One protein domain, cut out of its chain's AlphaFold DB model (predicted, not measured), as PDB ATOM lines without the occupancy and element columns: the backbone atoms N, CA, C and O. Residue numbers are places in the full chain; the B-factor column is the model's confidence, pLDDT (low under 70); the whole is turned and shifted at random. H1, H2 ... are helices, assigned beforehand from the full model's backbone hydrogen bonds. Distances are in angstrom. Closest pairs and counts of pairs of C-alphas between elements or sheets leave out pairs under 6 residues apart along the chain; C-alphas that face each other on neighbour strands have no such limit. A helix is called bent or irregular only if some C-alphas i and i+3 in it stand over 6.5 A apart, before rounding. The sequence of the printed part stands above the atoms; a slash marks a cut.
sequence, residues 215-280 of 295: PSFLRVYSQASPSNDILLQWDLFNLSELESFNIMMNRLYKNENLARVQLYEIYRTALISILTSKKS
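This is residues 215 to 280 of the 295 residues of the protein "Hypothetical protein" of Rotaria sordida (UniProt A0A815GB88). One long helix, H3, makes the longest axis, and near its beginning the two short helices H1 and H2 form a small head with it: H1 packs on H3 at a slant, and H2 lies farther out on the loop that leads back to the beginning of H3. The second part of H3, residues 254 to 280, sticks out from this head as a bare arm. The printed part has 66 residues with three named helices, in the order H1, H2, H3, and no named strand; the class is all helix. It is extended, with a radius of gyration of the C-alphas of 19.3 A, and spans 64 by 24 by 15 A, the arm making the length.

Find C-alpha 239 at (41.054, -3.543, 147.524), where H3 begins; from there it runs through residues 239 to 280 and ends at C-alpha 280 at (31.423, -64.016, 141.567), 61.5 A away. Go back to C-alpha 216 at (32.526, -17.222, 159.441) for H1, residues 216 to 223, which is 11.2 A long from first to last C-alpha. H2, residues 226 to 231, follows and is 10.1 A long; it is only just irregular, for C-alphas 227 and 230 are 6.8 A apart.

Begin on H3 at residues 245 to 252, the part of it that touches H1, with 5 pairs of C-alphas within 8 A. Look there for the closest C-alphas, those of Ser 222 and Met 249, 7.2 A apart. The two helices stand at a steep tilt of 55 degrees and run the same way. From H1 a tight link of 2 residues leads to H2, and the two are only just apart, their closest C-alphas 8.1 A from each other. H2 and H3 are apart, joined by a short link of 7 residues. Along the backbones of H1 and H3, every O i to N i+4 pair is within hydrogen-bond range. In H2, 0 of 2 such pairs are, while 2 of its 3 O i to N i+3 pairs are within range.

The two C-alphas farthest apart are those of Leu 236 and Ser 280, 64.2 A. Residues 223 to 228, of which 226 to 228 belong to H2, stand free, and so do residues 254 to 280 of H3. Without these stretches, look for a body of 33 residues that spans 22 by 21 by 13 A, with a radius of gyration of 9.5 A. The printed part has no cut, and no link is long. The mean pLDDT of the printed part is 95.5, and no printed residue is under 70.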
ATOM      1  N   PRO A 215      36.943 -16.391 157.498       94.81
ATOM      2  CA  PRO A 215      35.912 -15.779 158.332       94.81
ATOM      3  C   PRO A 215      34.572 -16.518 158.261       94.81
ATOM      4  O   PRO A 215      34.206 -17.069 157.222       94.81
ATOM      5  N   SER A 216      33.821 -16.532 159.365       94.69
ATOM      6  CA  SER A 216      32.526 -17.222 159.441       94.69
ATOM      7  C   SER A 216      31.491 -16.624 158.488       94.69
ATOM      8  O   SER A 216      30.809 -17.385 157.806       94.69
ATOM      9  N   PHE A 217      31.417 -15.291 158.387       95.12
ATOM     10  CA  PHE A 217      30.472 -14.618 157.491       95.12
ATOM     11  C   PHE A 217      30.679 -15.034 156.030       95.12
ATOM     12  O   PHE A 217      29.708 -15.245 155.316       95.12
ATOM     13  N   LEU A 218      31.932 -15.242 155.607       95.69
ATOM     14  CA  LEU A 218      32.253 -15.633 154.237       95.69
ATOM     15  C   LEU A 218      31.793 -17.066 153.928       95.69
ATOM     16  O   LEU A 218      31.399 -17.367 152.806       95.69
ATOM     17  N   ARG A 219      31.773 -17.951 154.937       95.38
ATOM     18  CA  ARG A 219      31.180 -19.291 154.792       95.38
ATOM     19  C   ARG A 219      29.669 -19.215 154.632       95.38
ATOM     20  O   ARG A 219      29.130 -19.884 153.759       95.38
ATOM     21  N   VAL A 220      29.003 -18.397 155.448       96.19
ATOM     22  CA  VAL A 220      27.551 -18.188 155.342       96.19
ATOM     23  C   VAL A 220      27.205 -17.586 153.981       96.19
ATOM     24  O   VAL A 220      26.311 -18.082 153.309       96.19
ATOM     25  N   TYR A 221      27.974 -16.588 153.542       96.25
ATOM     26  CA  TYR A 221      27.854 -15.977 152.224       96.25
ATOM     27  C   TYR A 221      27.992 -17.008 151.095       96.25
ATOM     28  O   TYR A 221      27.129 -17.082 150.234       96.25
ATOM     29  N   SER A 222      29.005 -17.883 151.148       95.69
ATOM     30  CA  SER A 222      29.210 -18.916 150.119       95.69
ATOM     31  C   SER A 222      28.062 -19.925 149.983       95.69
ATOM     32  O   SER A 222      27.949 -20.587 148.959       95.69
ATOM     33  N   GLN A 223      27.233 -20.057 151.021       95.31
ATOM     34  CA  GLN A 223      26.067 -20.941 151.048       95.31
ATOM     35  C   GLN A 223      24.754 -20.189 150.795       95.31
ATOM     36  O   GLN A 223      23.701 -20.815 150.679       95.31
ATOM     37  N   ALA A 224      24.793 -18.856 150.762       96.50
ATOM     38  CA  ALA A 224      23.614 -18.037 150.575       96.50
ATOM     39  C   ALA A 224      23.113 -18.120 149.127       96.50
ATOM     40  O   ALA A 224      23.856 -18.413 148.191       96.50
ATOM     41  N   SER A 225      21.822 -17.839 148.946       96.69
ATOM     42  CA  SER A 225      21.254 -17.659 147.612       96.69
ATOM     43  C   SER A 225      21.883 -16.435 146.930       96.69
ATOM     44  O   SER A 225      22.026 -15.405 147.597       96.69
ATOM     45  N   PRO A 226      22.154 -16.480 145.611       94.81
ATOM     46  CA  PRO A 226      22.696 -15.339 144.866       94.81
ATOM     47  C   PRO A 226      21.787 -14.099 144.913       94.81
ATOM     48  O   PRO A 226      22.242 -12.978 144.723       94.81
ATOM     49  N   SER A 227      20.495 -14.261 145.222       96.25
ATOM     50  CA  SER A 227      19.574 -13.132 145.423       96.25
ATOM     51  C   SER A 227      19.993 -12.199 146.566       96.25
ATOM     52  O   SER A 227      19.617 -11.031 146.565       96.25
ATOM     53  N   ASN A 228      20.771 -12.703 147.529       94.38
ATOM     54  CA  ASN A 228      21.228 -11.935 148.685       94.38
ATOM     55  C   ASN A 228      22.559 -11.211 148.434       94.38
ATOM     56  O   ASN A 228      22.975 -10.432 149.288       94.38
ATOM     57  N   ASP A 229      23.209 -11.417 147.282       93.94
ATOM     58  CA  ASP A 229      24.498 -10.785 146.962       93.94
ATOM     59  C   ASP A 229      24.404  -9.255 146.943       93.94
ATOM     60  O   ASP A 229      25.336  -8.565 147.344       93.94
ATOM     61  N   ILE A 230      23.238  -8.729 146.560       94.50
ATOM     62  CA  ILE A 230      22.944  -7.290 146.493       94.50
ATOM     63  C   ILE A 230      22.974  -6.634 147.884       94.50
ATOM     64  O   ILE A 230      23.199  -5.433 148.004       94.50
ATOM     65  N   LEU A 231      22.749  -7.409 148.949       94.69
ATOM     66  CA  LEU A 231      22.754  -6.894 150.320       94.69
ATOM     67  C   LEU A 231      24.173  -6.605 150.828       94.69
ATOM     68  O   LEU A 231      24.328  -5.924 151.842       94.69
ATOM     69  N   LEU A 232      25.203  -7.121 150.153       94.06
ATOM     70  CA  LEU A 232      26.588  -6.967 150.565       94.06
ATOM     71  C   LEU A 232      27.235  -5.780 149.846       94.06
ATOM     72  O   LEU A 232      27.437  -5.785 148.635       94.06
ATOM     73  N   GLN A 233      27.597  -4.761 150.619       94.88
ATOM     74  CA  GLN A 233      28.285  -3.577 150.109       94.88
ATOM     75  C   GLN A 233      29.791  -3.842 150.029       94.88
ATOM     76  O   GLN A 233      30.538  -3.558 150.966       94.88
ATOM     77  N   TRP A 234      30.237  -4.411 148.908       94.31
ATOM     78  CA  TRP A 234      31.653  -4.714 148.673       94.31
ATOM     79  C   TRP A 234      32.546  -3.470 148.611       94.31
ATOM     80  O   TRP A 234      33.723  -3.551 148.952       94.31
ATOM     81  N   ASP A 235      31.972  -2.319 148.262       95.12
ATOM     82  CA  ASP A 235      32.681  -1.038 148.146       95.12
ATOM     83  C   ASP A 235      33.181  -0.491 149.493       95.12
ATOM     84  O   ASP A 235      34.011   0.414 149.525       95.12
ATOM     85  N   LEU A 236      32.700  -1.039 150.616       95.69
ATOM     86  CA  LEU A 236      33.174  -0.676 151.954       95.69
ATOM     87  C   LEU A 236      34.526  -1.310 152.308       95.69
ATOM     88  O   LEU A 236      35.142  -0.909 153.295       95.69
ATOM     89  N   PHE A 237      34.976  -2.310 151.546       94.88
ATOM     90  CA  PHE A 237      36.227  -3.013 151.809       94.88
ATOM     91  C   PHE A 237      37.381  -2.429 151.006       94.88
ATOM     92  O   PHE A 237      37.235  -1.989 149.864       94.88
ATOM     93  N   ASN A 238      38.576  -2.499 151.585       96.81
ATOM     94  CA  ASN A 238      39.785  -2.130 150.865       96.81
ATOM     95  C   ASN A 238      40.065  -3.130 149.736       96.81
ATOM     96  O   ASN A 238      39.806  -4.328 149.866       96.81
ATOM     97  N   LEU A 239      40.711  -2.674 148.658       95.88
ATOM     98  CA  LEU A 239      41.054  -3.543 147.524       95.88
ATOM     99  C   LEU A 239      41.881  -4.775 147.947       95.88
ATOM    100  O   LEU A 239      41.639  -5.883 147.474       95.88
ATOM    101  N   SER A 240      42.819  -4.597 148.884       93.75
ATOM    102  CA  SER A 240      43.642  -5.695 149.413       93.75
ATOM    103  C   SER A 240      42.825  -6.726 150.204       93.75
ATOM    104  O   SER A 240      43.095  -7.927 150.136       93.75
ATOM    105  N   GLU A 241      41.800  -6.282 150.932       93.00
ATOM    106  CA  GLU A 241      40.896  -7.174 151.661       93.00
ATOM    107  C   GLU A 241      40.018  -7.959 150.690       93.00
ATOM    108  O   GLU A 241      39.848  -9.167 150.854       93.00
ATOM    109  N   LEU A 242      39.530  -7.302 149.634       95.00
ATOM    110  CA  LEU A 242      38.721  -7.938 148.602       95.00
ATOM    111  C   LEU A 242      39.494  -9.038 147.859       95.00
ATOM    112  O   LEU A 242      38.967 -10.131 147.642       95.00
ATOM    113  N   GLU A 243      40.766  -8.796 147.537       94.38
ATOM    114  CA  GLU A 243      41.648  -9.816 146.960       94.38
ATOM    115  C   GLU A 243      41.811 -11.017 147.907       94.38
ATOM    116  O   GLU A 243      41.700 -12.177 147.492       94.38
ATOM    117  N   SER A 244      41.986 -10.749 149.203       93.38
ATOM    118  CA  SER A 244      42.063 -11.784 150.235       93.38
ATOM    119  C   SER A 244      40.766 -12.602 150.335       93.38
ATOM    120  O   SER A 244      40.806 -13.839 150.354       93.38
ATOM    121  N   PHE A 245      39.598 -11.948 150.323       94.31
ATOM    122  CA  PHE A 245      38.297 -12.623 150.324       94.31
ATOM    123  C   PHE A 245      38.086 -13.473 149.076       94.31
ATOM    124  O   PHE A 245      37.643 -14.615 149.199       94.31
ATOM    125  N   ASN A 246      38.473 -12.989 147.896       94.81
ATOM    126  CA  ASN A 246      38.394 -13.765 146.661       94.81
ATOM    127  C   ASN A 246      39.257 -15.038 146.728       94.81
ATOM    128  O   ASN A 246      38.815 -16.135 146.374       94.81
ATOM    129  N   ILE A 247      40.481 -14.939 147.253       94.69
ATOM    130  CA  ILE A 247      41.340 -16.112 147.472       94.69
ATOM    131  C   ILE A 247      40.662 -17.098 148.433       94.69
ATOM    132  O   ILE A 247      40.648 -18.304 148.171       94.69
ATOM    133  N   MET A 248      40.061 -16.611 149.521       95.00
ATOM    134  CA  MET A 248      39.335 -17.454 150.474       95.00
ATOM    135  C   MET A 248      38.080 -18.106 149.877       95.00
ATOM    136  O   MET A 248      37.861 -19.296 150.110       95.00
ATOM    137  N   MET A 249      37.309 -17.394 149.056       95.56
ATOM    138  CA  MET A 249      36.163 -17.947 148.323       95.56
ATOM    139  C   MET A 249      36.594 -19.059 147.365       95.56
ATOM    140  O   MET A 249      36.018 -20.147 147.373       95.56
ATOM    141  N   ASN A 250      37.683 -18.854 146.622       95.19
ATOM    142  CA  ASN A 250      38.251 -19.882 145.751       95.19
ATOM    143  C   ASN A 250      38.682 -21.139 146.519       95.19
ATOM    144  O   ASN A 250      38.574 -22.255 146.005       95.19
ATOM    145  N   ARG A 251      39.165 -20.992 147.759       94.56
ATOM    146  CA  ARG A 251      39.467 -22.142 148.625       94.56
ATOM    147  C   ARG A 251      38.202 -22.888 149.033       94.56
ATOM    148  O   ARG A 251      38.207 -24.114 148.975       94.56
ATOM    149  N   LEU A 252      37.141 -22.179 149.431       95.25
ATOM    150  CA  LEU A 252      35.853 -22.803 149.768       95.25
ATOM    151  C   LEU A 252      35.307 -23.595 148.579       95.25
ATOM    152  O   LEU A 252      34.997 -24.774 148.731       95.25
ATOM    153  N   TYR A 253      35.314 -22.992 147.391       96.19
ATOM    154  CA  TYR A 253      34.892 -23.643 146.154       96.19
ATOM    155  C   TYR A 253      35.698 -24.914 145.856       96.19
ATOM    156  O   TYR A 253      35.137 -25.971 145.569       96.19
ATOM    157  N   LYS A 254      37.032 -24.852 145.950       95.94
ATOM    158  CA  LYS A 254      37.890 -26.030 145.740       95.94
ATOM    159  C   LYS A 254      37.591 -27.141 146.748       95.94
ATOM    160  O   LYS A 254      37.529 -28.303 146.357       95.94
ATOM    161  N   ASN A 255      37.385 -26.789 148.015       95.50
ATOM    162  CA  ASN A 255      37.068 -27.751 149.068       95.50
ATOM    163  C   ASN A 255      35.708 -28.422 148.839       95.50
ATOM    164  O   ASN A 255      35.605 -29.638 148.971       95.50
ATOM    165  N   GLU A 256      34.680 -27.658 148.473       96.38
ATOM    166  CA  GLU A 256      33.354 -28.207 148.184       96.38
ATOM    167  C   GLU A 256      33.386 -29.146 146.973       96.38
ATOM    168  O   GLU A 256      32.845 -30.251 147.026       96.38
ATOM    169  N   ASN A 257      34.081 -28.756 145.902       97.38
ATOM    170  CA  ASN A 257      34.251 -29.627 144.741       97.38
ATOM    171  C   ASN A 257      34.972 -30.919 145.098       97.38
ATOM    172  O   ASN A 257      34.554 -31.991 144.669       97.38
ATOM    173  N   LEU A 258      36.031 -30.831 145.900       98.06
ATOM    174  CA  LEU A 258      36.760 -32.005 146.356       98.06
ATOM    175  C   LEU A 258      35.850 -32.935 147.168       98.06
ATOM    176  O   LEU A 258      35.847 -34.136 146.914       98.06
ATOM    177  N   ALA A 259      35.028 -32.392 148.069       97.19
ATOM    178  CA  ALA A 259      34.065 -33.176 148.839       97.19
ATOM    179  C   ALA A 259      33.028 -33.872 147.937       97.19
ATOM    180  O   ALA A 259      32.744 -35.056 148.119       97.19
ATOM    181  N   ARG A 260      32.505 -33.174 146.918       97.62
ATOM    182  CA  ARG A 260      31.579 -33.770 145.941       97.62
ATOM    183  C   ARG A 260      32.242 -34.886 145.136       97.62
ATOM    184  O   ARG A 260      31.678 -35.968 145.021       97.62
ATOM    185  N   VAL A 261      33.447 -34.657 144.612       98.44
ATOM    186  CA  VAL A 261      34.202 -35.675 143.861       98.44
ATOM    187  C   VAL A 261      34.475 -36.901 144.731       98.44
ATOM    188  O   VAL A 261      34.254 -38.022 144.286       98.44
ATOM    189  N   GLN A 262      34.882 -36.705 145.986       98.44
ATOM    190  CA  GLN A 262      35.079 -37.804 146.933       98.44
ATOM    191  C   GLN A 262      33.801 -38.616 147.149       98.44
ATOM    192  O   GLN A 262      33.859 -39.843 147.132       98.44
ATOM    193  N   LEU A 263      32.648 -37.958 147.302       98.19
ATOM    194  CA  LEU A 263      31.365 -38.646 147.438       98.19
ATOM    195  C   LEU A 263      31.063 -39.522 146.213       98.19
ATOM    196  O   LEU A 263      30.661 -40.676 146.366       98.19
ATOM    197  N   TYR A 264      31.307 -39.009 145.007       98.50
ATOM    198  CA  TYR A 264      31.122 -39.783 143.780       98.50
ATOM    199  C   TYR A 264      32.111 -40.945 143.651       98.50
ATOM    200  O   TYR A 264      31.710 -42.018 143.207       98.50
ATOM    201  N   GLU A 265      33.367 -40.786 144.069       98.50
ATOM    202  CA  GLU A 265      34.339 -41.888 144.068       98.50
ATOM    203  C   GLU A 265      33.968 -42.980 145.081       98.50
ATOM    204  O   GLU A 265      34.030 -44.173 144.769       98.50
ATOM    205  N   ILE A 266      33.499 -42.599 146.272       98.44
ATOM    206  CA  ILE A 266      32.980 -43.547 147.268       98.44
ATOM    207  C   ILE A 266      31.774 -44.298 146.694       98.44
ATOM    208  O   ILE A 266      31.709 -45.525 146.754       98.44
ATOM    209  N   TYR A 267      30.835 -43.585 146.073       98.44
ATOM    210  CA  TYR A 267      29.664 -44.210 145.469       98.44
ATOM    211  C   TYR A 267      30.037 -45.157 144.318       98.44
ATOM    212  O   TYR A 267      29.564 -46.292 144.249       98.44
ATOM    213  N   ARG A 268      30.946 -44.728 143.439       98.31
ATOM    214  CA  ARG A 268      31.448 -45.530 142.319       98.31
ATOM    215  C   ARG A 268      32.121 -46.813 142.800       98.31
ATOM    216  O   ARG A 268      31.852 -47.880 142.252       98.31
ATOM    217  N   THR A 269      32.982 -46.729 143.810       98.12
ATOM    218  CA  THR A 269      33.670 -47.904 144.366       98.12
ATOM    219  C   THR A 269      32.695 -48.868 145.043       98.12
ATOM    220  O   THR A 269      32.810 -50.078 144.839       98.12
ATOM    221  N   ALA A 270      31.675 -48.359 145.741       98.00
ATOM    222  CA  ALA A 270      30.600 -49.178 146.299       98.00
ATOM    223  C   ALA A 270      29.812 -49.927 145.207       98.00
ATOM    224  O   ALA A 270      29.594 -51.135 145.320       98.00
ATOM    225  N   LEU A 271      29.446 -49.249 144.111       97.94
ATOM    226  CA  LEU A 271      28.775 -49.890 142.974       97.94
ATOM    227  C   LEU A 271      29.636 -50.981 142.335       97.94
ATOM    228  O   LEU A 271      29.141 -52.079 142.076       97.94
ATOM    229  N   ILE A 272      30.922 -50.702 142.108       97.75
ATOM    230  CA  ILE A 272      31.860 -51.687 141.558       97.75
ATOM    231  C   ILE A 272      31.932 -52.908 142.476       97.75
ATOM    232  O   ILE A 272      31.823 -54.024 141.980       97.75
ATOM    233  N   SER A 273      32.039 -52.709 143.793       96.62
ATOM    234  CA  SER A 273      32.063 -53.805 144.768       96.62
ATOM    235  C   SER A 273      30.806 -54.675 144.703       96.62
ATOM    236  O   SER A 273      30.902 -55.895 144.734       96.62
ATOM    237  N   ILE A 274      29.617 -54.076 144.585       96.81
ATOM    238  CA  ILE A 274      28.361 -54.836 144.471       96.81
ATOM    239  C   ILE A 274      28.339 -55.649 143.170       96.81
ATOM    240  O   ILE A 274      27.935 -56.813 143.168       96.81
ATOM    241  N   LEU A 275      28.766 -55.052 142.056       96.38
ATOM    242  CA  LEU A 275      28.782 -55.715 140.752       96.38
ATOM    243  C   LEU A 275      29.796 -56.864 140.699       96.38
ATOM    244  O   LEU A 275      29.482 -57.922 140.152       96.38
ATOM    245  N   THR A 276      30.983 -56.691 141.281       94.69
ATOM    246  CA  THR A 276      31.990 -57.759 141.352       94.69
ATOM    247  C   THR A 276      31.520 -58.907 142.239       94.69
ATOM    248  O   THR A 276      31.639 -60.057 141.820       94.69
ATOM    249  N   SER A 277      30.900 -58.622 143.392       91.56
ATOM    250  CA  SER A 277      30.304 -59.649 144.258       91.56
ATOM    251  C   SER A 277      29.170 -60.416 143.570       91.56
ATOM    252  O   SER A 277      29.106 -61.641 143.655       91.56
ATOM    253  N   LYS A 278      28.284 -59.727 142.838       89.88
ATOM    254  CA  LYS A 278      27.223 -60.392 142.060       89.88
ATOM    255  C   LYS A 278      27.797 -61.283 140.961       89.88
ATOM    256  O   LYS A 278      27.312 -62.394 140.759       89.88
ATOM    257  N   LYS A 279      28.847 -60.823 140.276       89.19
ATOM    258  CA  LYS A 279      29.520 -61.605 139.236       89.19
ATOM    259  C   LYS A 279      30.141 -62.885 139.800       89.19
ATOM    260  O   LYS A 279      29.952 -63.933 139.194       89.19
ATOM    261  N   SER A 280      30.827 -62.823 140.946       80.62
ATOM    262  CA  SER A 280      31.423 -64.016 141.567       80.62
ATOM    263  C   SER A 280      30.383 -65.026 142.059       80.62
ATOM    264  O   SER A 280      30.634 -66.224 142.024       80.62
TER     265      SER A 280